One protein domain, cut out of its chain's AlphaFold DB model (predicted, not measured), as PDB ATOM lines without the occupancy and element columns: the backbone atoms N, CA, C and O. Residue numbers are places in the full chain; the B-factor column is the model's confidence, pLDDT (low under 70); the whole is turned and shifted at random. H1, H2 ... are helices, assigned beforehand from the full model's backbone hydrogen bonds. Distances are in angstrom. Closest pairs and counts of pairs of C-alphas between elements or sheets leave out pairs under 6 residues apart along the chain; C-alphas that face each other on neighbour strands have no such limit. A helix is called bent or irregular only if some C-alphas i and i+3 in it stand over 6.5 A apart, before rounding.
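Overview. This is residues 132 to 331 of the 423 residues of an uncharacterized protein of bacterium BMS3Bbin01 (UniProt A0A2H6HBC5). A compact helical body is built round H6, which runs through its middle; H1, H2 and H3 lie side by side on one side, each running opposite to the one before, and H7, H8 and H9 gather on the other. H4 and H5 make a hairpin that packs on H6, while H10 lies off at the far end, its last residues sticking out with the tail, 325 to 331. The printed part has 200 residues with ten named helices, H1 to H10 in order, and no named strand: all helix, with packing part aligned, part crossed. It is compact, with a radius of gyration of the C-alphas of 18.0 A and spans of 56 by 41 by 29 A.

Arrangement. H1, residues 132 to 151, forms a helical hairpin with H2, residues 154 to 162, at a shallow tilt of 8 degrees; the closest C-alphas, of Ala 144 and Phe 157, are 5.7 A apart, and H1 touches H2 with residues 140 to 148 alone. H2 forms another with H3, residues 175 to 186, at 10 degrees, with C-alphas of Ala 158 and Lys 177 closest at 4.7 A. H4, residues 192 to 200, and H5, residues 206 to 221, form a third, at a shallow tilt of 34.8 degrees, only just short of steep; the C-alphas of Ala 199 and Lys 212 come closest, 4.6 A. H6, residues 230 to 244, is the hub, touching H1, H4, H5 and, with residues 230 to 234 alone, H8, residues 272 to 283. The closest C-alphas of H6 and H8 are those of Pro 234 and Pro 272, 5.5 A apart. H7, residues 254 to 262, touches H9, residues 290 to 303, about perpendicular at 78 degrees, with C-alphas of Ala 256 and Ala 298 closest at 4.0 A. H10, residues 310 to 329, touches no helix. Every O i to N i+4 pair is within hydrogen-bond range in H2, H3, H4, H5, H7, H8, H9 and H10; in H1 it is 14 of 16, in H6 8 of 11.

Along the chain. H1 begins at C-alpha 132 (133.745, 91.931, 137.895) and is 28.8 A long; it is irregular, only just, with C-alphas 133 and 136 6.8 A apart. H6 is 22.5 A long and irregular, with C-alphas 231 and 234 7.1 A apart. H5 measures 22.3 A, H9 20.3 A, and H10 28.4 A, ending at C-alpha 329 (109.655, 62.381, 105.732).

Size, cuts and confidence. The C-alphas farthest apart, of Thr 151 and Thr 329, are 58.4 A apart. The printed part has no cut; the link from H2 to H3 is long. Mean pLDDT of the printed part is 79.0; 50 residues are under 70, among them 301 to 331.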
ATOM      1  N   GLU A 132     133.972  91.442 136.536       60.53
ATOM      2  CA  GLU A 132     133.745  91.931 137.895       60.53
ATOM      3  C   GLU A 132     132.457  91.426 138.565       60.53
ATOM      4  O   GLU A 132     132.475  91.135 139.763       60.53
ATOM      5  N   ALA A 133     131.352  91.275 137.829       56.88
ATOM      6  CA  ALA A 133     130.060  90.917 138.419       56.88
ATOM      7  C   ALA A 133     130.005  89.449 138.875       56.88
ATOM      8  O   ALA A 133     129.285  89.113 139.820       56.88
ATOM      9  N   TRP A 134     130.798  88.575 138.248       73.81
ATOM     10  CA  TRP A 134     130.863  87.154 138.584       73.81
ATOM     11  C   TRP A 134     132.162  86.741 139.291       73.81
ATOM     12  O   TRP A 134     132.187  85.672 139.905       73.81
ATOM     13  N   VAL A 135     133.193  87.600 139.303       79.31
ATOM     14  CA  VAL A 135     134.451  87.407 140.053       79.31
ATOM     15  C   VAL A 135     134.187  87.136 141.534       79.31
ATOM     16  O   VAL A 135     134.743  86.184 142.072       79.31
ATOM     17  N   ALA A 136     133.280  87.872 142.181       82.06
ATOM     18  CA  ALA A 136     132.977  87.655 143.600       82.06
ATOM     19  C   ALA A 136     132.387  86.257 143.877       82.06
ATOM     20  O   ALA A 136     132.747  85.604 144.858       82.06
ATOM     21  N   ASN A 137     131.504  85.762 142.999       86.00
ATOM     22  CA  ASN A 137     130.994  84.392 143.106       86.00
ATOM     23  C   ASN A 137     132.110  83.377 142.855       86.00
ATOM     24  O   ASN A 137     132.212  82.389 143.577       86.00
ATOM     25  N   ARG A 138     132.950  83.626 141.844       88.00
ATOM     26  CA  ARG A 138     134.074  82.761 141.494       88.00
ATOM     27  C   ARG A 138     135.033  82.600 142.666       88.00
ATOM     28  O   ARG A 138     135.334  81.475 143.048       88.00
ATOM     29  N   GLU A 139     135.487  83.703 143.247       89.56
ATOM     30  CA  GLU A 139     136.389  83.701 144.401       89.56
ATOM     31  C   GLU A 139     135.769  82.955 145.583       89.56
ATOM     32  O   GLU A 139     136.413  82.075 146.153       89.56
ATOM     33  N   ALA A 140     134.497  83.224 145.891       90.44
ATOM     34  CA  ALA A 140     133.783  82.536 146.963       90.44
ATOM     35  C   ALA A 140     133.672  81.020 146.725       90.44
ATOM     36  O   ALA A 140     133.850  80.240 147.662       90.44
ATOM     37  N   VAL A 141     133.405  80.584 145.488       91.50
ATOM     38  CA  VAL A 141     133.335  79.157 145.128       91.50
ATOM     39  C   VAL A 141     134.704  78.492 145.222       91.50
ATOM     40  O   VAL A 141     134.804  77.409 145.792       91.50
ATOM     41  N   LEU A 142     135.763  79.125 144.714       93.69
ATOM     42  CA  LEU A 142     137.118  78.571 144.775       93.69
ATOM     43  C   LEU A 142     137.628  78.455 146.213       93.69
ATOM     44  O   LEU A 142     138.197  77.432 146.587       93.69
ATOM     45  N   ASP A 143     137.376  79.469 147.036       95.19
ATOM     46  CA  ASP A 143     137.688  79.454 148.464       95.19
ATOM     47  C   ASP A 143     136.883  78.364 149.199       95.19
ATOM     48  O   ASP A 143     137.424  77.602 150.002       95.19
ATOM     49  N   ALA A 144     135.599  78.201 148.866       94.56
ATOM     50  CA  ALA A 144     134.769  77.132 149.413       94.56
ATOM     51  C   ALA A 144     135.256  75.727 148.997       94.56
ATOM     52  O   ALA A 144     135.327  74.845 149.852       94.56
ATOM     53  N   LEU A 145     135.635  75.516 147.731       95.00
ATOM     54  CA  LEU A 145     136.198  74.248 147.242       95.00
ATOM     55  C   LEU A 145     137.553  73.937 147.886       95.00
ATOM     56  O   LEU A 145     137.818  72.790 148.247       95.00
ATOM     57  N   SER A 146     138.401  74.951 148.067       95.12
ATOM     58  CA  SER A 146     139.677  74.822 148.775       95.12
ATOM     59  C   SER A 146     139.458  74.367 150.221       95.12
ATOM     60  O   SER A 146     140.050  73.382 150.666       95.12
ATOM     61  N   ARG A 147     138.521  75.006 150.936       94.44
ATOM     62  CA  ARG A 147     138.141  74.593 152.293       94.44
ATOM     63  C   ARG A 147     137.556  73.188 152.336       94.44
ATOM     64  O   ARG A 147     137.954  72.427 153.206       94.44
ATOM     65  N   LEU A 148     136.672  72.826 151.402       92.94
ATOM     66  CA  LEU A 148     136.110  71.474 151.335       92.94
ATOM     67  C   LEU A 148     137.214  70.417 151.207       92.94
ATOM     68  O   LEU A 148     137.186  69.430 151.936       92.94
ATOM     69  N   ASN A 149     138.201  70.640 150.333       90.94
ATOM     70  CA  ASN A 149     139.346  69.738 150.192       90.94
ATOM     71  C   ASN A 149     140.190  69.649 151.473       90.94
ATOM     72  O   ASN A 149     140.724  68.590 151.783       90.94
ATOM     73  N   ALA A 150     140.318  70.747 152.221       92.06
ATOM     74  CA  ALA A 150     141.125  70.782 153.437       92.06
ATOM     75  C   ALA A 150     140.421  70.174 154.662       92.06
ATOM     76  O   ALA A 150     141.083  69.595 155.520       92.06
ATOM     77  N   THR A 151     139.103  70.341 154.781       91.56
ATOM     78  CA  THR A 151     138.359  70.010 156.009       91.56
ATOM     79  C   THR A 151     137.398  68.841 155.859       91.56
ATOM     80  O   THR A 151     136.906  68.350 156.871       91.56
ATOM     81  N   ALA A 152     137.099  68.420 154.625       89.75
ATOM     82  CA  ALA A 152     136.036  67.466 154.312       89.75
ATOM     83  C   ALA A 152     134.641  67.885 154.838       89.75
ATOM     84  O   ALA A 152     133.739  67.058 154.970       89.75
ATOM     85  N   ASP A 153     134.434  69.175 155.129       89.62
ATOM     86  CA  ASP A 153     133.187  69.685 155.707       89.62
ATOM     87  C   ASP A 153     132.177  70.077 154.614       89.62
ATOM     88  O   ASP A 153     132.114  71.219 154.143       89.62
ATOM     89  N   LEU A 154     131.354  69.102 154.218       88.62
ATOM     90  CA  LEU A 154     130.277  69.299 153.245       88.62
ATOM     91  C   LEU A 154     129.204  70.286 153.713       88.62
ATOM     92  O   LEU A 154     128.623  70.984 152.882       88.62
ATOM     93  N   ALA A 155     128.924  70.354 155.016       87.88
ATOM     94  CA  ALA A 155     127.890  71.236 155.544       87.88
ATOM     95  C   ALA A 155     128.336  72.702 155.461       87.88
ATOM     96  O   ALA A 155     127.574  73.558 155.002       87.88
ATOM     97  N   ALA A 156     129.590  72.984 155.826       90.06
ATOM     98  CA  ALA A 156     130.187  74.305 155.659       90.06
ATOM     99  C   ALA A 156     130.266  74.707 154.180       90.06
ATOM    100  O   ALA A 156     129.939  75.845 153.833       90.06
ATOM    101  N   PHE A 157     130.634  73.775 153.298       92.12
ATOM    102  CA  PHE A 157     130.653  74.018 151.857       92.12
ATOM    103  C   PHE A 157     129.254  74.350 151.304       92.12
ATOM    104  O   PHE A 157     129.075  75.351 150.608       92.12
ATOM    105  N   ALA A 158     128.237  73.573 151.680       90.50
ATOM    106  CA  ALA A 158     126.845  73.810 151.302       90.50
ATOM    107  C   ALA A 158     126.325  75.181 151.771       90.50
ATOM    108  O   ALA A 158     125.594  75.859 151.042       90.50
ATOM    109  N   GLU A 159     126.708  75.604 152.977       90.69
ATOM    110  CA  GLU A 159     126.358  76.914 153.524       90.69
ATOM    111  C   GLU A 159     127.071  78.056 152.786       90.69
ATOM    112  O   GLU A 159     126.451  79.085 152.522       90.69
ATOM    113  N   ALA A 160     128.336  77.871 152.395       91.12
ATOM    114  CA  ALA A 160     129.067  78.847 151.589       91.12
ATOM    115  C   ALA A 160     128.392  79.068 150.225       91.12
ATOM    116  O   ALA A 160     128.134  80.211 149.847       91.12
ATOM    117  N   LEU A 161     128.004  77.989 149.532       89.12
ATOM    118  CA  LEU A 161     127.269  78.087 148.264       89.12
ATOM    119  C   LEU A 161     125.896  78.761 148.422       89.12
ATOM    120  O   LEU A 161     125.439  79.470 147.528       89.12
ATOM    121  N   ALA A 162     125.224  78.572 149.560       88.31
ATOM    122  CA  ALA A 162     123.941  79.220 149.836       88.31
ATOM    123  C   ALA A 162     124.052  80.740 150.059       88.31
ATOM    124  O   ALA A 162     123.035  81.434 149.993       88.31
ATOM    125  N   ARG A 163     125.262  81.241 150.333       88.62
ATOM    126  CA  ARG A 163     125.572  82.652 150.615       88.62
ATOM    127  C   ARG A 163     126.261  83.366 149.455       88.62
ATOM    128  O   ARG A 163     126.732  84.484 149.652       88.62
ATOM    129  N   LEU A 164     126.334  82.743 148.276       85.19
ATOM    130  CA  LEU A 164     126.863  83.415 147.091       85.19
ATOM    131  C   LEU A 164     126.128  84.748 146.878       85.19
ATOM    132  O   LEU A 164     124.899  84.775 147.002       85.19
ATOM    133  N   PRO A 165     126.855  85.845 146.603       79.31
ATOM    134  CA  PRO A 165     126.271  87.179 146.564       79.31
ATOM    135  C   PRO A 165     125.246  87.324 145.438       79.31
ATOM    136  O   PRO A 165     124.136  87.780 145.693       79.31
ATOM    137  N   ASN A 166     125.598  86.887 144.224       76.88
ATOM    138  CA  ASN A 166     124.771  87.041 143.022       76.88
ATOM    139  C   ASN A 166     124.790  85.757 142.172       76.88
ATOM    140  O   ASN A 166     125.326  85.777 141.063       76.88
ATOM    141  N   PRO A 167     124.296  84.609 142.668       76.00
ATOM    142  CA  PRO A 167     124.300  83.379 141.883       76.00
ATOM    143  C   PRO A 167     123.454  83.550 140.605       76.00
ATOM    144  O   PRO A 167     122.456  84.275 140.648       76.00
ATOM    145  N   PRO A 168     123.804  82.874 139.490       73.12
ATOM    146  CA  PRO A 168     122.961  82.842 138.297       73.12
ATOM    147  C   PRO A 168     121.471  82.580 138.610       73.12
ATOM    148  O   PRO A 168     121.175  81.728 139.455       73.12
ATOM    149  N   PRO A 169     120.527  83.268 137.937       67.56
ATOM    150  CA  PRO A 169     119.117  83.337 138.350       67.56
ATOM    151  C   PRO A 169     118.389  81.984 138.337       67.56
ATOM    152  O   PRO A 169     117.545  81.718 139.193       67.56
ATOM    153  N   TRP A 170     118.777  81.072 137.442       66.75
ATOM    154  CA  TRP A 170     118.222  79.714 137.363       66.75
ATOM    155  C   TRP A 170     118.736  78.767 138.458       66.75
ATOM    156  O   TRP A 170     118.262  77.632 138.580       66.75
ATOM    157  N   ILE A 171     119.699  79.188 139.283       69.88
ATOM    158  CA  ILE A 171     120.076  78.429 140.473       69.88
ATOM    159  C   ILE A 171     119.007  78.672 141.528       69.88
ATOM    160  O   ILE A 171     119.031  79.648 142.277       69.88
ATOM    161  N   LYS A 172     118.071  77.726 141.630       68.56
ATOM    162  CA  LYS A 172     117.047  77.759 142.673       68.56
ATOM    163  C   LYS A 172     117.710  77.905 144.047       68.56
ATOM    164  O   LYS A 172     118.504  77.055 144.464       68.56
ATOM    165  N   LYS A 173     117.360  78.981 144.760       69.31
ATOM    166  CA  LYS A 173     117.921  79.302 146.078       69.31
ATOM    167  C   LYS A 173     117.813  78.092 147.010       69.31
ATOM    168  O   LYS A 173     116.730  77.554 147.227       69.31
ATOM    169  N   GLY A 174     118.955  77.656 147.538       75.50
ATOM    170  CA  GLY A 174     119.044  76.519 148.453       75.50
ATOM    171  C   GLY A 174     119.070  75.131 147.801       75.50
ATOM    172  O   GLY A 174     119.296  74.173 148.528       75.50
ATOM    173  N   ALA A 175     118.929  74.982 146.476       82.25
ATOM    174  CA  ALA A 175     118.965  73.662 145.831       82.25
ATOM    175  C   ALA A 175     120.300  72.932 146.058       82.25
ATOM    176  O   ALA A 175     120.298  71.776 146.470       82.25
ATOM    177  N   HIS A 176     121.429  73.632 145.905       86.62
ATOM    178  CA  HIS A 176     122.758  73.094 146.227       86.62
ATOM    179  C   HIS A 176     122.881  72.721 147.707       86.62
ATOM    180  O   HIS A 176     123.381  71.648 148.028       86.62
ATOM    181  N   LYS A 177     122.358  73.559 148.611       86.88
ATOM    182  CA  LYS A 177     122.362  73.279 150.051       86.88
ATOM    183  C   LYS A 177     121.537  72.040 150.398       86.88
ATOM    184  O   LYS A 177     121.993  71.202 151.164       86.88
ATOM    185  N   SER A 178     120.345  71.896 149.822       87.62
ATOM    186  CA  SER A 178     119.493  70.721 150.017       87.62
ATOM    187  C   SER A 178     120.099  69.455 149.413       87.62
ATOM    188  O   SER A 178     120.004  68.395 150.029       87.62
ATOM    189  N   PHE A 179     120.725  69.556 148.238       89.81
ATOM    190  CA  PHE A 179     121.417  68.447 147.583       89.81
ATOM    191  C   PHE A 179     122.591  67.948 148.434       89.81
ATOM    192  O   PHE A 179     122.605  66.799 148.867       89.81
ATOM    193  N   LEU A 180     123.518  68.849 148.771       89.31
ATOM    194  CA  LEU A 180     124.709  68.536 149.562       89.31
ATOM    195  C   LEU A 180     124.369  68.133 150.998       89.31
ATOM    196  O   LEU A 180     124.986  67.218 151.530       89.31
ATOM    197  N   GLY A 181     123.357  68.752 151.609       86.94
ATOM    198  CA  GLY A 181     122.857  68.339 152.919       86.94
ATOM    199  C   GLY A 181     122.310  66.912 152.897       86.94
ATOM    200  O   GLY A 181     122.573  66.147 153.809       86.94
ATOM    201  N   GLY A 182     121.620  66.505 151.824       85.50
ATOM    202  CA  GLY A 182     121.139  65.125 151.684       85.50
ATOM    203  C   GLY A 182     122.250  64.095 151.583       85.50
ATOM    204  O   GLY A 182     122.119  63.013 152.150       85.50
ATOM    205  N   ILE A 183     123.336  64.463 150.905       87.44
ATOM    206  CA  ILE A 183     124.564  63.672 150.847       87.44
ATOM    207  C   ILE A 183     125.211  63.611 152.240       87.44
ATOM    208  O   ILE A 183     125.491  62.522 152.728       87.44
ATOM    209  N   ALA A 184     125.383  64.750 152.918       82.38
ATOM    210  CA  ALA A 184     126.013  64.816 154.238       82.38
ATOM    211  C   ALA A 184     125.231  64.051 155.326       82.38
ATOM    212  O   ALA A 184     125.837  63.353 156.135       82.38
ATOM    213  N   ASP A 185     123.896  64.139 155.317       80.50
ATOM    214  CA  ASP A 185     123.012  63.483 156.292       80.50
ATOM    215  C   ASP A 185     123.081  61.949 156.205       80.50
ATOM    216  O   ASP A 185     122.892  61.259 157.208       80.50
ATOM    217  N   ARG A 186     123.296  61.400 155.001       73.75
ATOM    218  CA  ARG A 186     123.205  59.954 154.728       73.75
ATOM    219  C   ARG A 186     124.536  59.271 154.431       73.75
ATOM    220  O   ARG A 186     124.603  58.050 154.515       73.75
ATOM    221  N   ALA A 187     125.584  60.042 154.161       63.25
ATOM    222  CA  ALA A 187     126.957  59.566 154.044       63.25
ATOM    223  C   ALA A 187     127.892  60.285 155.048       63.25
ATOM    224  O   ALA A 187     128.900  60.878 154.643       63.25
ATOM    225  N   PRO A 188     127.579  60.292 156.365       60.69
ATOM    226  CA  PRO A 188     128.427  60.951 157.351       60.69
ATOM    227  C   PRO A 188     129.786  60.242 157.440       60.69
ATOM    228  O   PRO A 188     129.856  59.037 157.675       60.69
ATOM    229  N   GLY A 189     130.880  60.987 157.250       61.25
ATOM    230  CA  GLY A 189     132.249  60.478 157.416       61.25
ATOM    231  C   GLY A 189     132.732  59.480 156.355       61.25
ATOM    232  O   GLY A 189     133.785  58.876 156.534       61.25
ATOM    233  N   THR A 190     131.989  59.285 155.265       59.16
ATOM    234  CA  THR A 190     132.453  58.536 154.083       59.16
ATOM    235  C   THR A 190     133.287  59.450 153.181       59.16
ATOM    236  O   THR A 190     133.228  60.674 153.317       59.16
ATOM    237  N   ASP A 191     133.967  58.885 152.179       77.69
ATOM    238  CA  ASP A 191     134.628  59.633 151.095       77.69
ATOM    239  C   ASP A 191     133.685  60.595 150.337       77.69
ATOM    240  O   ASP A 191     134.120  61.253 149.407       77.69
ATOM    241  N   ALA A 192     132.407  60.738 150.714       87.12
ATOM    242  CA  ALA A 192     131.432  61.653 150.128       87.12
ATOM    243  C   ALA A 192     131.967  63.083 149.968       87.12
ATOM    244  O   ALA A 192     131.792  63.679 148.909       87.12
ATOM    245  N   ALA A 193     132.658  63.627 150.975       89.06
ATOM    246  CA  ALA A 193     133.272  64.950 150.860       89.06
ATOM    247  C   ALA A 193     134.368  64.984 149.784       89.06
ATOM    248  O   ALA A 193     134.409  65.913 148.979       89.06
ATOM    249  N   GLN A 194     135.200  63.943 149.721       89.44
ATOM    250  CA  GLN A 194     136.265  63.802 148.730       89.44
ATOM    251  C   GLN A 194     135.717  63.531 147.321       89.44
ATOM    252  O   GLN A 194     136.246  64.055 146.343       89.44
ATOM    253  N   ILE A 195     134.637  62.756 147.215       91.81
ATOM    254  CA  ILE A 195     133.894  62.470 145.989       91.81
ATOM    255  C   ILE A 195     133.272  63.756 145.462       91.81
ATOM    256  O   ILE A 195     133.459  64.071 144.292       91.81
ATOM    257  N   VAL A 196     132.580  64.524 146.308       93.50
ATOM    258  CA  VAL A 196     132.010  65.822 145.924       93.50
ATOM    259  C   VAL A 196     133.118  66.784 145.513       93.50
ATOM    260  O   VAL A 196     133.001  67.411 144.466       93.50
ATOM    261  N   ALA A 197     134.213  66.873 146.273       93.50
ATOM    262  CA  ALA A 197     135.337  67.740 145.928       93.50
ATOM    263  C   ALA A 197     135.960  67.359 144.573       93.50
ATOM    264  O   ALA A 197     136.188  68.226 143.726       93.50
ATOM    265  N   ASN A 198     136.165  66.061 144.325       94.81
ATOM    266  CA  ASN A 198     136.637  65.546 143.042       94.81
ATOM    267  C   ASN A 198     135.639  65.831 141.909       94.81
ATOM    268  O   ASN A 198     136.036  66.315 140.849       94.81
ATOM    269  N   ALA A 199     134.353  65.557 142.126       95.81
ATOM    270  CA  ALA A 199     133.309  65.751 141.129       95.81
ATOM    271  C   ALA A 199     133.104  67.231 140.791       95.81
ATOM    272  O   ALA A 199     132.792  67.552 139.650       95.81
ATOM    273  N   PHE A 200     133.303  68.137 141.750       96.44
ATOM    274  CA  PHE A 200     133.166  69.582 141.556       96.44
ATOM    275  C   PHE A 200     134.447  70.264 141.073       96.44
ATOM    276  O   PHE A 200     134.390  71.420 140.662       96.44
ATOM    277  N   SER A 201     135.586  69.572 141.061       95.75
ATOM    278  CA  SER A 201     136.805  70.069 140.413       95.75
ATOM    279  C   SER A 201     136.648  70.063 138.891       95.75
ATOM    280  O   SER A 201     136.068  69.123 138.341       95.75
ATOM    281  N   ALA A 202     137.159  71.101 138.219       95.38
ATOM    282  CA  ALA A 202     137.077  71.228 136.763       95.38
ATOM    283  C   ALA A 202     137.633  69.973 136.066       95.38
ATOM    284  O   ALA A 202     138.739  69.537 136.401       95.38
ATOM    285  N   PRO A 203     136.894  69.377 135.116       96.12
ATOM    286  CA  PRO A 203     137.367  68.202 134.414       96.12
ATOM    287  C   PRO A 203     138.520  68.537 133.467       96.12
ATOM    288  O   PRO A 203     138.624  69.631 132.913       96.12
ATOM    289  N   THR A 204     139.371  67.549 133.239       91.44
ATOM    290  CA  THR A 204     140.503  67.634 132.305       91.44
ATOM    291  C   THR A 204     140.131  67.228 130.879       91.44
ATOM    292  O   THR A 204     140.828  67.588 129.933       91.44
ATOM    293  N   SER A 205     139.036  66.482 130.716       85.94
ATOM    294  CA  SER A 205     138.528  65.975 129.439       85.94
ATOM    295  C   SER A 205     137.037  65.638 129.542       85.94
ATOM    296  O   SER A 205     136.483  65.551 130.640       85.94
ATOM    297  N   ASN A 206     136.377  65.379 128.409       79.56
ATOM    298  CA  ASN A 206     134.991  64.889 128.402       79.56
ATOM    299  C   ASN A 206     134.832  63.529 129.106       79.56
ATOM    300  O   ASN A 206     133.796  63.283 129.724       79.56
ATOM    301  N   ALA A 207     135.841  62.654 129.030       82.88
ATOM    302  CA  ALA A 207     135.827  61.364 129.720       82.88
ATOM    303  C   ALA A 207     135.898  61.547 131.245       82.88
ATOM    304  O   ALA A 207     135.134  60.925 131.980       82.88
ATOM    305  N   ASP A 208     136.753  62.460 131.708       92.81
ATOM    306  CA  ASP A 208     136.842  62.841 133.120       92.81
ATOM    307  C   ASP A 208     135.533  63.493 133.605       92.81
ATOM    308  O   ASP A 208     135.011  63.141 134.660       92.81
ATOM    309  N   ALA A 209     134.919  64.365 132.794       93.75
ATOM    310  CA  ALA A 209     133.615  64.952 133.106       93.75
ATOM    311  C   ALA A 209     132.523  63.881 133.257       93.75
ATOM    312  O   ALA A 209     131.738  63.933 134.204       93.75
ATOM    313  N   ALA A 210     132.485  62.894 132.355       90.06
ATOM    314  CA  ALA A 210     131.538  61.787 132.432       90.06
ATOM    315  C   ALA A 210     131.739  60.955 133.709       90.06
ATOM    316  O   ALA A 210     130.779  60.746 134.447       90.06
ATOM    317  N   ALA A 211     132.984  60.581 134.022       92.94
ATOM    318  CA  ALA A 211     133.313  59.819 135.227       92.94
ATOM    319  C   ALA A 211     132.950  60.575 136.520       92.94
ATOM    320  O   ALA A 211     132.401  59.994 137.456       92.94
ATOM    321  N   LYS A 212     133.199  61.892 136.573       97.62
ATOM    322  CA  LYS A 212     132.809  62.746 137.707       97.62
ATOM    323  C   LYS A 212     131.287  62.814 137.894       97.62
ATOM    324  O   LYS A 212     130.817  62.796 139.032       97.62
ATOM    325  N   LEU A 213     130.518  62.896 136.802       96.12
ATOM    326  CA  LEU A 213     129.048  62.930 136.847       96.12
ATOM    327  C   LEU A 213     128.449  61.588 137.254       96.12
ATOM    328  O   LEU A 213     127.481  61.577 138.008       96.12
ATOM    329  N   GLU A 214     129.018  60.484 136.781       93.50
ATOM    330  CA  GLU A 214     128.608  59.136 137.173       93.50
ATOM    331  C   GLU A 214     128.836  58.920 138.673       93.50
ATOM    332  O   GLU A 214     127.889  58.630 139.402       93.50
ATOM    333  N   LEU A 215     130.047  59.214 139.157       91.69
ATOM    334  CA  LEU A 215     130.410  59.079 140.568       91.69
ATOM    335  C   LEU A 215     129.504  59.913 141.492       91.69
ATOM    336  O   LEU A 215     129.055  59.442 142.538       91.69
ATOM    337  N   LEU A 216     129.215  61.162 141.112       92.75
ATOM    338  CA  LEU A 216     128.301  62.014 141.873       92.75
ATOM    339  C   LEU A 216     126.834  61.566 141.739       92.75
ATOM    340  O   LEU A 216     126.049  61.755 142.668       92.75
ATOM    341  N   GLY A 217     126.467  60.967 140.604       91.31
ATOM    342  CA  GLY A 217     125.180  60.316 140.361       91.31
ATOM    343  C   GLY A 217     124.913  59.171 141.321       91.31
ATOM    344  O   GLY A 217     123.866  59.150 141.963       91.31
ATOM    345  N   ASP A 218     125.885  58.282 141.479       89.00
ATOM    346  CA  ASP A 218     125.776  57.128 142.370       89.00
ATOM    347  C   ASP A 218     125.707  57.562 143.837       89.00
ATOM    348  O   ASP A 218     124.899  57.047 144.614       89.00
ATOM    349  N   LEU A 219     126.480  58.591 144.205       88.81
ATOM    350  CA  LEU A 219     126.377  59.210 145.524       88.81
ATOM    351  C   LEU A 219     124.994  59.839 145.754       88.81
ATOM    352  O   LEU A 219     124.456  59.744 146.856       88.81
ATOM    353  N   ALA A 220     124.404  60.473 144.736       88.69
ATOM    354  CA  ALA A 220     123.070  61.057 144.826       88.69
ATOM    355  C   ALA A 220     121.969  59.990 144.958       88.69
ATOM    356  O   ALA A 220     121.039  60.181 145.745       88.69
ATOM    357  N   ASP A 221     122.073  58.869 144.242       86.88
ATOM    358  CA  ASP A 221     121.113  57.759 144.319       86.88
ATOM    359  C   ASP A 221     121.104  57.091 145.696       86.88
ATOM    360  O   ASP A 221     120.049  56.683 146.181       86.88
ATOM    361  N   ALA A 222     122.247  57.076 146.385       82.62
ATOM    362  CA  ALA A 222     122.334  56.603 147.764       82.62
ATOM    363  C   ALA A 222     121.543  57.471 148.767       82.62
ATOM    364  O   ALA A 222     121.375  57.087 149.924       82.62
ATOM    365  N   THR A 223     121.047  58.652 148.366       75.50
ATOM    366  CA  THR A 223     120.398  59.590 149.293       75.50
ATOM    367  C   THR A 223     118.896  59.361 149.515       75.50
ATOM    368  O   THR A 223     118.301  60.169 150.223       75.50
ATOM    369  N   ASP A 224     118.239  58.322 148.977       68.12
ATOM    370  CA  ASP A 224     116.771  58.075 149.067       68.12
ATOM    371  C   ASP A 224     115.876  59.296 148.710       68.12
ATOM    372  O   ASP A 224     114.659  59.291 148.922       68.12
ATOM    373  N   ARG A 225     116.450  60.402 148.214       70.31
ATOM    374  CA  ARG A 225     115.735  61.648 147.917       70.31
ATOM    375  C   ARG A 225     115.325  61.646 146.456       70.31
ATOM    376  O   ARG A 225     116.146  61.511 145.559       70.31
ATOM    377  N   LEU A 226     114.044  61.922 146.231       61.72
ATOM    378  CA  LEU A 226     113.494  62.141 144.892       61.72
ATOM    379  C   LEU A 226     113.942  63.488 144.300       61.72
ATOM    380  O   LEU A 226     114.080  63.611 143.085       61.72
ATOM    381  N   TYR A 227     114.182  64.504 145.139       71.75
ATOM    382  CA  TYR A 227     114.685  65.806 144.701       71.75
ATOM    383  C   TYR A 227     115.336  66.616 145.846       71.75
ATOM    384  O   TYR A 227     114.769  66.673 146.940       71.75
ATOM    385  N   PRO A 228     116.455  67.323 145.593       80.12
ATOM    386  CA  PRO A 228     117.320  67.168 144.422       80.12
ATOM    387  C   PRO A 228     118.002  65.787 144.455       80.12
ATOM    388  O   PRO A 228     118.600  65.439 145.468       80.12
ATOM    389  N   GLY A 229     117.862  65.003 143.378       84.12
ATOM    390  CA  GLY A 229     118.429  63.649 143.222       84.12
ATOM    391  C   GLY A 229     119.378  63.566 142.018       84.12
ATOM    392  O   GLY A 229     119.884  64.600 141.578       84.12
ATOM    393  N   ARG A 230     119.581  62.381 141.420       88.88
ATOM    394  CA  ARG A 230     120.510  62.166 140.281       88.88
ATOM    395  C   ARG A 230     120.331  63.147 139.118       88.88
ATOM    396  O   ARG A 230     121.306  63.622 138.549       88.88
ATOM    397  N   GLY A 231     119.097  63.543 138.803       86.81
ATOM    398  CA  GLY A 231     118.823  64.531 137.750       86.81
ATOM    399  C   GLY A 231     119.367  65.946 138.022       86.81
ATOM    400  O   GLY A 231     119.451  66.748 137.093       86.81
ATOM    401  N   PHE A 232     119.737  66.276 139.265       89.62
ATOM    402  CA  PHE A 232     120.333  67.568 139.632       89.62
ATOM    403  C   PHE A 232     121.863  67.592 139.476       89.62
ATOM    404  O   PHE A 232     122.455  68.661 139.354       89.62
ATOM    405  N   VAL A 233     122.498  66.420 139.411       93.44
ATOM    406  CA  VAL A 233     123.956  66.246 139.338       93.44
ATOM    407  C   VAL A 233     124.635  67.080 138.248       93.44
ATOM    408  O   VAL A 233     125.574  67.806 138.585       93.44
ATOM    409  N   PRO A 234     124.179  67.076 136.977       93.62
ATOM    410  CA  PRO A 234     124.874  67.836 135.946       93.62
ATOM    411  C   PRO A 234     124.708  69.348 136.117       93.62
ATOM    412  O   PRO A 234     125.597  70.087 135.715       93.62
ATOM    413  N   LEU A 235     123.636  69.828 136.760       91.62
ATOM    414  CA  LEU A 235     123.482  71.250 137.091       91.62
ATOM    415  C   LEU A 235     124.469  71.652 138.191       91.62
ATOM    416  O   LEU A 235     125.107  72.696 138.100       91.62
ATOM    417  N   ALA A 236     124.585  70.813 139.223       92.25
ATOM    418  CA  ALA A 236     125.433  71.090 140.372       92.25
ATOM    419  C   ALA A 236     126.921  71.091 140.002       92.25
ATOM    420  O   ALA A 236     127.639  72.033 140.328       92.25
ATOM    421  N   ALA A 237     127.376  70.053 139.293       95.88
ATOM    422  CA  ALA A 237     128.782  69.908 138.931       95.88
ATOM    423  C   ALA A 237     129.222  70.947 137.889       95.88
ATOM    424  O   ALA A 237     130.212  71.644 138.103       95.88
ATOM    425  N   SER A 238     128.455  71.118 136.805       94.94
ATOM    426  CA  SER A 238     128.830  72.047 135.728       94.94
ATOM    427  C   SER A 238     128.899  73.503 136.174       94.94
ATOM    428  O   SER A 238     129.718  74.256 135.656       94.94
ATOM    429  N   LEU A 239     128.107  73.905 137.172       91.88
ATOM    430  CA  LEU A 239     128.233  75.229 137.768       91.88
ATOM    431  C   LEU A 239     129.614  75.428 138.411       91.88
ATOM    432  O   LEU A 239     130.250  76.460 138.205       91.88
ATOM    433  N   MET A 240     130.085  74.442 139.179       93.69
ATOM    434  CA  MET A 240     131.397  74.509 139.828       93.69
ATOM    435  C   MET A 240     132.523  74.505 138.796       93.69
ATOM    436  O   MET A 240     133.493  75.251 138.936       93.69
ATOM    437  N   TRP A 241     132.381  73.701 137.742       95.50
ATOM    438  CA  TRP A 241     133.340  73.656 136.642       95.50
ATOM    439  C   TRP A 241     133.413  74.984 135.902       95.50
ATOM    440  O   TRP A 241     134.510  75.479 135.670       95.50
ATOM    441  N   CYS A 242     132.267  75.610 135.641       92.00
ATOM    442  CA  CYS A 242     132.194  76.907 134.979       92.00
ATOM    443  C   CYS A 242     132.886  78.017 135.777       92.00
ATOM    444  O   CYS A 242     133.524  78.885 135.192       92.00
ATOM    445  N   PHE A 243     132.804  78.000 137.112       89.62
ATOM    446  CA  PHE A 243     133.549  78.964 137.928       89.62
ATOM    447  C   PHE A 243     135.067  78.753 137.846       89.62
ATOM    448  O   PHE A 243     135.831  79.707 137.966       89.62
ATOM    449  N   GLN A 244     135.534  77.529 137.621       92.62
ATOM    450  CA  GLN A 244     136.962  77.239 137.494       92.62
ATOM    451  C   GLN A 244     137.488  77.534 136.083       92.62
ATOM    452  O   GLN A 244     138.513  78.206 135.965       92.62
ATOM    453  N   ASP A 245     136.766  77.083 135.057       90.62
ATOM    454  CA  ASP A 245     137.131  77.158 133.640       90.62
ATOM    455  C   ASP A 245     135.867  77.366 132.768       90.62
ATOM    456  O   ASP A 245     135.273  76.406 132.261       90.62
ATOM    457  N   PRO A 246     135.413  78.626 132.622       86.88
ATOM    458  CA  PRO A 246     134.187  78.959 131.893       86.88
ATOM    459  C   PRO A 246     134.291  78.726 130.382       86.88
ATOM    460  O   PRO A 246     133.276  78.512 129.722       86.88
ATOM    461  N   GLU A 247     135.500  78.765 129.817       85.38
ATOM    462  CA  GLU A 247     135.717  78.587 128.379       85.38
ATOM    463  C   GLU A 247     135.549  77.128 127.962       85.38
ATOM    464  O   GLU A 247     135.056  76.852 126.870       85.38
ATOM    465  N   ARG A 248     135.924  76.182 128.832       87.44
ATOM    466  CA  ARG A 248     135.800  74.751 128.536       87.44
ATOM    467  C   ARG A 248     134.539  74.132 129.109       87.44
ATOM    468  O   ARG A 248     133.981  73.234 128.478       87.44
ATOM    469  N   TRP A 249     134.068  74.586 130.266       93.06
ATOM    470  CA  TRP A 249     133.000  73.919 131.011       93.06
ATOM    471  C   TRP A 249     131.843  74.866 131.340       93.06
ATOM    472  O   TRP A 249     131.655  75.207 132.506       93.06
ATOM    473  N   PRO A 250     131.038  75.283 130.343       92.19
ATOM    474  CA  PRO A 250     129.877  76.129 130.596       92.19
ATOM    475  C   PRO A 250     128.866  75.414 131.496       92.19
ATOM    476  O   PRO A 250     128.633  74.211 131.364       92.19
ATOM    477  N   TRP A 251     128.208  76.155 132.384       90.69
ATOM    478  CA  TRP A 251     127.150  75.588 133.219       90.69
ATOM    479  C   TRP A 251     126.003  75.010 132.384       90.69
ATOM    480  O   TRP A 251     125.660  75.498 131.302       90.69
ATOM    481  N   LEU A 252     125.330  74.010 132.946       92.00
ATOM    482  CA  LEU A 252     124.021  73.576 132.486       92.00
ATOM    483  C   LEU A 252     122.937  74.406 133.174       92.00
ATOM    484  O   LEU A 252     122.801  74.388 134.398       92.00
ATOM    485  N   SER A 253     122.129  75.094 132.372       88.31
ATOM    486  CA  SER A 253     120.914  75.773 132.824       88.31
ATOM    487  C   SER A 253     119.687  74.968 132.404       88.31
ATOM    488  O   SER A 253     119.583  74.577 131.244       88.31
ATOM    489  N   LEU A 254     118.736  74.745 133.321       84.06
ATOM    490  CA  LEU A 254     117.445  74.117 132.985       84.06
ATOM    491  C   LEU A 254     116.668  74.927 131.951       84.06
ATOM    492  O   LEU A 254     115.951  74.358 131.139       84.06
ATOM    493  N   ASN A 255     116.833  76.244 131.992       83.06
ATOM    494  CA  ASN A 255     116.138  77.175 131.124       83.06
ATOM    495  C   ASN A 255     116.760  77.154 129.726       83.06
ATOM    496  O   ASN A 255     116.050  76.974 128.742       83.06
ATOM    497  N   ALA A 256     118.094  77.196 129.632       86.38
ATOM    498  CA  ALA A 256     118.781  77.011 128.353       86.38
ATOM    499  C   ALA A 256     118.489  75.626 127.753       86.38
ATOM    500  O   ALA A 256     118.238  75.496 126.559       86.38
ATOM    501  N   GLU A 257     118.474  74.589 128.593       84.06
ATOM    502  CA  GLU A 257     118.078  73.242 128.192       84.06
ATOM    503  C   GLU A 257     116.631  73.200 127.676       84.06
ATOM    504  O   GLU A 257     116.363  72.542 126.673       84.06
ATOM    505  N   GLY A 258     115.718  73.915 128.341       75.75
ATOM    506  CA  GLY A 258     114.335  74.110 127.917       75.75
ATOM    507  C   GLY A 258     114.259  74.709 126.518       75.75
ATOM    508  O   GLY A 258     113.699  74.077 125.630       75.75
ATOM    509  N   THR A 259     114.931  75.839 126.281       76.75
ATOM    510  CA  THR A 259     115.019  76.466 124.950       76.75
ATOM    511  C   THR A 259     115.527  75.489 123.891       76.75
ATOM    512  O   THR A 259     114.907  75.326 122.844       76.75
ATOM    513  N   LEU A 260     116.627  74.776 124.154       77.50
ATOM    514  CA  LEU A 260     117.191  73.825 123.190       77.50
ATOM    515  C   LEU A 260     116.254  72.639 122.902       77.50
ATOM    516  O   LEU A 260     116.262  72.107 121.791       77.50
ATOM    517  N   ARG A 261     115.451  72.211 123.882       72.62
ATOM    518  CA  ARG A 261     114.433  71.163 123.706       72.62
ATOM    519  C   ARG A 261     113.211  71.669 122.951       72.62
ATOM    520  O   ARG A 261     112.725  70.951 122.079       72.62
ATOM    521  N   ASP A 262     112.761  72.889 123.226       66.25
ATOM    522  CA  ASP A 262     111.649  73.530 122.515       66.25
ATOM    523  C   ASP A 262     111.994  73.723 121.029       66.25
ATOM    524  O   ASP A 262     111.162  73.475 120.154       66.25
ATOM    525  N   LEU A 263     113.263  74.030 120.735       68.62
ATOM    526  CA  LEU A 263     113.832  74.072 119.381       68.62
ATOM    527  C   LEU A 263     114.155  72.687 118.795       68.62
ATOM    528  O   LEU A 263     114.590  72.586 117.650       68.62
ATOM    529  N   ARG A 264     113.952  71.612 119.568       63.75
ATOM    530  CA  ARG A 264     114.223  70.211 119.196       63.75
ATOM    531  C   ARG A 264     115.672  69.925 118.803       63.75
ATOM    532  O   ARG A 264     115.935  68.973 118.073       63.75
ATOM    533  N   LEU A 265     116.603  70.723 119.316       68.44
ATOM    534  CA  LEU A 265     118.039  70.552 119.110       68.44
ATOM    535  C   LEU A 265     118.641  69.568 120.117       68.44
ATOM    536  O   LEU A 265     119.607  68.872 119.813       68.44
ATOM    537  N   LEU A 266     118.073  69.503 121.326       70.50
ATOM    538  CA  LEU A 266     118.595  68.681 122.412       70.50
ATOM    539  C   LEU A 266     117.690  67.473 122.709       70.50
ATOM    540  O   LEU A 266     116.567  67.659 123.188       70.50
ATOM    541  N   PRO A 267     118.168  66.229 122.520       65.38
ATOM    542  CA  PRO A 267     117.430  65.044 122.943       65.38
ATOM    543  C   PRO A 267     117.354  64.934 124.473       65.38
ATOM    544  O   PRO A 267     118.302  65.256 125.194       65.38
ATOM    545  N   SER A 268     116.234  64.420 124.984       66.50
ATOM    546  CA  SER A 268     116.066  64.142 126.413       66.50
ATOM    547  C   SER A 268     116.931  62.959 126.855       66.50
ATOM    548  O   SER A 268     116.888  61.896 126.237       66.50
ATOM    549  N   SER A 269     117.650  63.108 127.967       74.62
ATOM    550  CA  SER A 269     118.347  62.009 128.639       74.62
ATOM    551  C   SER A 269     118.264  62.171 130.154       74.62
ATOM    552  O   SER A 269     118.418  63.277 130.676       74.62
ATOM    553  N   ASN A 270     118.048  61.056 130.851       72.75
ATOM    554  CA  ASN A 270     118.087  60.992 132.314       72.75
ATOM    555  C   ASN A 270     119.485  60.653 132.851       72.75
ATOM    556  O   ASN A 270     119.719  60.789 134.049       72.75
ATOM    557  N   ALA A 271     120.406  60.228 131.982       79.31
ATOM    558  CA  ALA A 271     121.777  59.922 132.356       79.31
ATOM    559  C   ALA A 271     122.594  61.233 132.441       79.31
ATOM    560  O   ALA A 271     122.688  61.936 131.424       79.31
ATOM    561  N   PRO A 272     123.112  61.623 133.626       87.75
ATOM    562  CA  PRO A 272     123.771  62.914 133.850       87.75
ATOM    563  C   PRO A 272     124.866  63.263 132.837       87.75
ATOM    564  O   PRO A 272     124.900  64.380 132.318       87.75
ATOM    565  N   GLU A 273     125.727  62.300 132.536       85.44
ATOM    566  CA  GLU A 273     126.872  62.412 131.642       85.44
ATOM    567  C   GLU A 273     126.453  62.607 130.185       85.44
ATOM    568  O   GLU A 273     126.954  63.510 129.512       85.44
ATOM    569  N   VAL A 274     125.463  61.846 129.712       77.81
ATOM    570  CA  VAL A 274     124.917  61.997 128.354       77.81
ATOM    571  C   VAL A 274     124.194  63.333 128.214       77.81
ATOM    572  O   VAL A 274     124.371  64.037 127.219       77.81
ATOM    573  N   ARG A 275     123.396  63.706 129.221       83.88
ATOM    574  CA  ARG A 275     122.647  64.966 129.247       83.88
ATOM    575  C   ARG A 275     123.583  66.166 129.157       83.88
ATOM    576  O   ARG A 275     123.386  67.023 128.298       83.88
ATOM    577  N   TYR A 276     124.613  66.210 130.003       91.50
ATOM    578  CA  TYR A 276     125.570  67.312 129.998       91.50
ATOM    579  C   TYR A 276     126.413  67.343 128.722       91.50
ATOM    580  O   TYR A 276     126.569  68.408 128.133       91.50
ATOM    581  N   LYS A 277     126.895  66.187 128.242       84.44
ATOM    582  CA  LYS A 277     127.667  66.095 126.994       84.44
ATOM    583  C   LYS A 277     126.894  66.657 125.798       84.44
ATOM    584  O   LYS A 277     127.435  67.466 125.049       84.44
ATOM    585  N   ASN A 278     125.635  66.250 125.629       78.94
ATOM    586  CA  ASN A 278     124.804  66.703 124.511       78.94
ATOM    587  C   ASN A 278     124.499  68.201 124.602       78.94
ATOM    588  O   ASN A 278     124.609  68.907 123.604       78.94
ATOM    589  N   TYR A 279     124.170  68.687 125.803       87.75
ATOM    590  CA  TYR A 279     123.975  70.112 126.053       87.75
ATOM    591  C   TYR A 279     125.237  70.914 125.712       87.75
ATOM    592  O   TYR A 279     125.176  71.833 124.899       87.75
ATOM    593  N   ARG A 280     126.394  70.525 126.268       89.44
ATOM    594  CA  ARG A 280     127.683  71.196 126.050       89.44
ATOM    595  C   ARG A 280     127.991  71.279 124.559       89.44
ATOM    596  O   ARG A 280     128.244  72.368 124.061       89.44
ATOM    597  N   ARG A 281     127.889  70.162 123.833       83.25
ATOM    598  CA  ARG A 281     128.136  70.118 122.383       83.25
ATOM    599  C   ARG A 281     127.323  71.163 121.611       83.25
ATOM    600  O   ARG A 281     127.866  71.769 120.695       83.25
ATOM    601  N   LEU A 282     126.056  71.379 121.975       81.56
ATOM    602  CA  LEU A 282     125.217  72.394 121.334       81.56
ATOM    603  C   LEU A 282     125.686  73.811 121.649       81.56
ATOM    604  O   LEU A 282     125.798  74.617 120.737       81.56
ATOM    605  N   ILE A 283     126.016  74.101 122.908       88.06
ATOM    606  CA  ILE A 283     126.509  75.425 123.312       88.06
ATOM    607  C   ILE A 283     127.760  75.831 122.517       88.06
ATOM    608  O   ILE A 283     127.858  76.973 122.083       88.06
ATOM    609  N   PHE A 284     128.675  74.892 122.252       84.94
ATOM    610  CA  PHE A 284     129.897  75.142 121.471       84.94
ATOM    611  C   PHE A 284     129.671  75.351 119.965       84.94
ATOM    612  O   PHE A 284     130.631  75.600 119.235       84.94
ATOM    613  N   HIS A 285     128.435  75.240 119.471       81.19
ATOM    614  CA  HIS A 285     128.135  75.638 118.099       81.19
ATOM    615  C   HIS A 285     128.013  77.150 117.925       81.19
ATOM    616  O   HIS A 285     128.184  77.592 116.794       81.19
ATOM    617  N   ALA A 286     127.740  77.908 118.992       85.44
ATOM    618  CA  ALA A 286     127.695  79.365 118.939       85.44
ATOM    619  C   ALA A 286     129.103  79.966 118.796       85.44
ATOM    620  O   ALA A 286     130.066  79.450 119.367       85.44
ATOM    621  N   ASP A 287     129.212  81.084 118.083       85.81
ATOM    622  CA  ASP A 287     130.451  81.858 117.947       85.81
ATOM    623  C   ASP A 287     130.754  82.690 119.209       85.81
ATOM    624  O   ASP A 287     131.900  83.060 119.473       85.81
ATOM    625  N   ALA A 288     129.728  82.979 120.012       85.44
ATOM    626  CA  ALA A 288     129.876  83.662 121.290       85.44
ATOM    627  C   ALA A 288     130.544  82.769 122.355       85.44
ATOM    628  O   ALA A 288     130.444  81.542 122.291       85.44
ATOM    629  N   PRO A 289     131.159  83.357 123.405       88.56
ATOM    630  CA  PRO A 289     131.689  82.582 124.524       88.56
ATOM    631  C   PRO A 289     130.636  81.609 125.100       88.56
ATOM    632  O   PRO A 289     129.487  82.019 125.289       88.56
ATOM    633  N   PRO A 290     130.994  80.355 125.448       89.69
ATOM    634  CA  PRO A 290     130.024  79.328 125.849       89.69
ATOM    635  C   PRO A 290     129.102  79.734 127.006       89.69
ATOM    636  O   PRO A 290     127.909  79.435 127.007       89.69
ATOM    637  N   VAL A 291     129.640  80.460 127.986       87.56
ATOM    638  CA  VAL A 291     128.881  80.993 129.128       87.56
ATOM    639  C   VAL A 291     127.847  82.028 128.692       87.56
ATOM    640  O   VAL A 291     126.709  81.997 129.160       87.56
ATOM    641  N   THR A 292     128.219  82.906 127.761       87.12
ATOM    642  CA  THR A 292     127.323  83.896 127.157       87.12
ATOM    643  C   THR A 292     126.198  83.209 126.396       87.12
ATOM    644  O   THR A 292     125.034  83.536 126.610       87.12
ATOM    645  N   ALA A 293     126.525  82.212 125.570       89.31
ATOM    646  CA  ALA A 293     125.530  81.444 124.829       89.31
ATOM    647  C   ALA A 293     124.547  80.726 125.774       89.31
ATOM    648  O   ALA A 293     123.332  80.832 125.612       89.31
ATOM    649  N   ALA A 294     125.056  80.068 126.819       89.94
ATOM    650  CA  ALA A 294     124.226  79.427 127.835       89.94
ATOM    651  C   ALA A 294     123.333  80.426 128.599       89.94
ATOM    652  O   ALA A 294     122.182  80.106 128.898       89.94
ATOM    653  N   TYR A 295     123.841  81.622 128.923       86.19
ATOM    654  CA  TYR A 295     123.069  82.666 129.609       86.19
ATOM    655  C   TYR A 295     121.951  83.220 128.717       86.19
ATOM    656  O   TYR A 295     120.799  83.273 129.144       86.19
ATOM    657  N   ALA A 296     122.270  83.567 127.469       85.50
ATOM    658  CA  ALA A 296     121.304  84.096 126.510       85.50
ATOM    659  C   ALA A 296     120.124  83.131 126.315       85.50
ATOM    660  O   ALA A 296     118.966  83.520 126.461       85.50
ATOM    661  N   LEU A 297     120.407  81.843 126.087       84.38
ATOM    662  CA  LEU A 297     119.372  80.812 125.944       84.38
ATOM    663  C   LEU A 297     118.494  80.664 127.195       84.38
ATOM    664  O   LEU A 297     117.305  80.365 127.071       84.38
ATOM    665  N   ALA A 298     119.066  80.847 128.389       83.44
ATOM    666  CA  ALA A 298     118.328  80.776 129.645       83.44
ATOM    667  C   ALA A 298     117.375  81.967 129.833       83.44
ATOM    668  O   ALA A 298     116.226  81.764 130.221       83.44
ATOM    669  N   GLU A 299     117.815  83.186 129.520       77.44
ATOM    670  CA  GLU A 299     116.968  84.387 129.582       77.44
ATOM    671  C   GLU A 299     115.833  84.343 128.553       77.44
ATOM    672  O   GLU A 299     114.702  84.708 128.877       77.44
ATOM    673  N   VAL A 300     116.103  83.844 127.340       71.44
ATOM    674  CA  VAL A 300     115.068  83.632 126.311       71.44
ATOM    675  C   VAL A 300     113.967  82.700 126.829       71.44
ATOM    676  O   VAL A 300     112.784  82.961 126.608       71.44
ATOM    677  N   HIS A 301     114.327  81.645 127.567       69.44
ATOM    678  CA  HIS A 301     113.347  80.735 128.165       69.44
ATOM    679  C   HIS A 301     112.510  81.408 129.259       69.44
ATOM    680  O   HIS A 301     111.287  81.296 129.254       69.44
ATOM    681  N   GLU A 302     113.157  82.106 130.203       64.00
ATOM    682  CA  GLU A 302     112.467  82.741 131.336       64.00
ATOM    683  C   GLU A 302     111.480  83.813 130.887       64.00
ATOM    684  O   GLU A 302     110.418  83.986 131.489       64.00
ATOM    685  N   ARG A 303     111.834  84.534 129.826       62.38
ATOM    686  CA  ARG A 303     111.034  85.642 129.312       62.38
ATOM    687  C   ARG A 303     110.038  85.204 128.252       62.38
ATOM    688  O   ARG A 303     109.135  85.971 127.966       62.38
ATOM    689  N   GLY A 304     110.136  83.978 127.739       52.53
ATOM    690  CA  GLY A 304     109.234  83.415 126.739       52.53
ATOM    691  C   GLY A 304     109.396  84.045 125.352       52.53
ATOM    692  O   GLY A 304     109.904  85.146 125.186       52.53
ATOM    693  N   ALA A 305     108.891  83.365 124.321       45.09
ATOM    694  CA  ALA A 305     109.134  83.715 122.915       45.09
ATOM    695  C   ALA A 305     108.658  85.121 122.464       45.09
ATOM    696  O   ALA A 305     108.960  85.541 121.354       45.09
ATOM    697  N   HIS A 306     107.935  85.853 123.317       46.88
ATOM    698  CA  HIS A 306     107.501  87.235 123.094       46.88
ATOM    699  C   HIS A 306     108.579  88.279 123.425       46.88
ATOM    700  O   HIS A 306     108.404  89.448 123.091       46.88
ATOM    701  N   SER A 307     109.678  87.884 124.082       48.94
ATOM    702  CA  SER A 307     110.860  88.739 124.245       48.94
ATOM    703  C   SER A 307     111.763  88.755 123.010       48.94
ATOM    704  O   SER A 307     112.694  89.550 122.960       48.94
ATOM    705  N   LEU A 308     111.510  87.870 122.040       53.78
ATOM    706  CA  LEU A 308     112.188  87.848 120.746       53.78
ATOM    707  C   LEU A 308     111.466  88.790 119.780       53.78
ATOM    708  O   LEU A 308     110.239  88.922 119.812       53.78
ATOM    709  N   SER A 309     112.208  89.427 118.882       55.12
ATOM    710  CA  SER A 309     111.625  90.193 117.785       55.12
ATOM    711  C   SER A 309     110.796  89.284 116.882       55.12
ATOM    712  O   SER A 309     111.111  88.108 116.674       55.12
ATOM    713  N   SER A 310     109.759  89.850 116.260       53.56
ATOM    714  CA  SER A 310     108.909  89.127 115.307       53.56
ATOM    715  C   SER A 310     109.710  88.474 114.177       53.56
ATOM    716  O   SER A 310     109.326  87.419 113.692       53.56
ATOM    717  N   ALA A 311     110.849  89.055 113.781       51.12
ATOM    718  CA  ALA A 311     111.716  88.498 112.746       51.12
ATOM    719  C   ALA A 311     112.459  87.232 113.204       51.12
ATOM    720  O   ALA A 311     112.612  86.297 112.421       51.12
ATOM    721  N   VAL A 312     112.929  87.179 114.453       51.09
ATOM    722  CA  VAL A 312     113.562  85.972 115.006       51.09
ATOM    723  C   VAL A 312     112.513  84.924 115.331       51.09
ATOM    724  O   VAL A 312     112.698  83.774 114.955       51.09
ATOM    725  N   TYR A 313     111.379  85.319 115.908       53.06
ATOM    726  CA  TYR A 313     110.258  84.408 116.125       53.06
ATOM    727  C   TYR A 313     109.803  83.741 114.822       53.06
ATOM    728  O   TYR A 313     109.698  82.519 114.768       53.06
ATOM    729  N   GLN A 314     109.610  84.524 113.755       54.41
ATOM    730  CA  GLN A 314     109.207  83.994 112.455       54.41
ATOM    731  C   GLN A 314     110.274  83.068 111.871       54.41
ATOM    732  O   GLN A 314     109.944  81.982 111.422       54.41
ATOM    733  N   ARG A 315     111.563  83.420 111.968       54.94
ATOM    734  CA  ARG A 315     112.649  82.527 111.532       54.94
ATOM    735  C   ARG A 315     112.697  81.229 112.335       54.94
ATOM    736  O   ARG A 315     112.886  80.176 111.747       54.94
ATOM    737  N   LEU A 316     112.516  81.276 113.654       52.28
ATOM    738  CA  LEU A 316     112.449  80.075 114.495       52.28
ATOM    739  C   LEU A 316     111.231  79.211 114.145       52.28
ATOM    740  O   LEU A 316     111.346  77.987 114.146       52.28
ATOM    741  N   ALA A 317     110.094  79.829 113.814       53.59
ATOM    742  CA  ALA A 317     108.891  79.137 113.358       53.59
ATOM    743  C   ALA A 317     109.100  78.478 111.984       53.59
ATOM    744  O   ALA A 317     108.888  77.273 111.859       53.59
ATOM    745  N   ASP A 318     109.609  79.224 110.999       52.59
ATOM    746  CA  ASP A 318     109.924  78.730 109.653       52.59
ATOM    747  C   ASP A 318     110.947  77.574 109.721       52.59
ATOM    748  O   ASP A 318     110.822  76.548 109.049       52.59
ATOM    749  N   ASN A 319     111.934  77.691 110.610       53.22
ATOM    750  CA  ASN A 319     112.924  76.649 110.868       53.22
ATOM    751  C   ASN A 319     112.328  75.423 111.587       53.22
ATOM    752  O   ASN A 319     112.719  74.283 111.324       53.22
ATOM    753  N   GLY A 320     111.356  75.640 112.474       48.66
ATOM    754  CA  GLY A 320     110.572  74.585 113.110       48.66
ATOM    755  C   GLY A 320     109.718  73.798 112.112       48.66
ATOM    756  O   GLY A 320     109.621  72.574 112.232       48.66
ATOM    757  N   GLU A 321     109.152  74.460 111.098       49.38
ATOM    758  CA  GLU A 321     108.409  73.806 110.011       49.38
ATOM    759  C   GLU A 321     109.312  72.912 109.150       49.38
ATOM    760  O   GLU A 321     108.930  71.781 108.838       49.38
ATOM    761  N   LEU A 322     110.540  73.350 108.851       44.69
ATOM    762  CA  LEU A 322     111.535  72.531 108.144       44.69
ATOM    763  C   LEU A 322     111.891  71.253 108.924       44.69
ATOM    764  O   LEU A 322     111.997  70.170 108.343       44.69
ATOM    765  N   LEU A 323     112.009  71.357 110.251       41.22
ATOM    766  CA  LEU A 323     112.231  70.215 111.141       41.22
ATOM    767  C   LEU A 323     111.031  69.258 111.160       41.22
ATOM    768  O   LEU A 323     111.220  68.044 111.088       41.22
ATOM    769  N   VAL A 324     109.797  69.770 111.224       44.41
ATOM    770  CA  VAL A 324     108.575  68.946 111.149       44.41
ATOM    771  C   VAL A 324     108.491  68.210 109.810       44.41
ATOM    772  O   VAL A 324     108.279  66.997 109.812       44.41
ATOM    773  N   GLY A 325     108.745  68.896 108.692       38.09
ATOM    774  CA  GLY A 325     108.773  68.280 107.363       38.09
ATOM    775  C   GLY A 325     109.825  67.173 107.246       38.09
ATOM    776  O   GLY A 325     109.567  66.114 106.669       38.09
ATOM    777  N   TRP A 326     110.990  67.351 107.876       37.09
ATOM    778  CA  TRP A 326     112.015  66.311 107.957       37.09
ATOM    779  C   TRP A 326     111.566  65.097 108.789       37.09
ATOM    780  O   TRP A 326     111.762  63.957 108.360       37.09
ATOM    781  N   TYR A 327     110.920  65.300 109.943       37.06
ATOM    782  CA  TYR A 327     110.415  64.205 110.788       37.06
ATOM    783  C   TYR A 327     109.286  63.406 110.125       37.06
ATOM    784  O   TYR A 327     109.248  62.180 110.263       37.06
ATOM    785  N   GLU A 328     108.394  64.079 109.393       39.56
ATOM    786  CA  GLU A 328     107.328  63.440 108.611       39.56
ATOM    787  C   GLU A 328     107.900  62.602 107.463       39.56
ATOM    788  O   GLU A 328     107.463  61.473 107.243       39.56
ATOM    789  N   THR A 329     108.949  63.100 106.805       34.97
ATOM    790  CA  THR A 329     109.655  62.381 105.732       34.97
ATOM    791  C   THR A 329     110.416  61.152 106.256       34.97
ATOM    792  O   THR A 329     110.575  60.169 105.535       34.97
ATOM    793  N   ASN A 330     110.845  61.164 107.525       31.77
ATOM    794  CA  ASN A 330     111.637  60.093 108.149       31.77
ATOM    795  C   ASN A 330     110.853  59.221 109.157       31.77
ATOM    796  O   ASN A 330     111.458  58.453 109.904       31.77
ATOM    797  N   ASN A 331     109.515  59.285 109.157       32.56
ATOM    798  CA  ASN A 331     108.617  58.372 109.887       32.56
ATOM    799  C   ASN A 331     108.808  58.301 111.423       32.56
ATOM    800  O   ASN A 331     108.564  57.262 112.044       32.56
TER     801      ASN A 331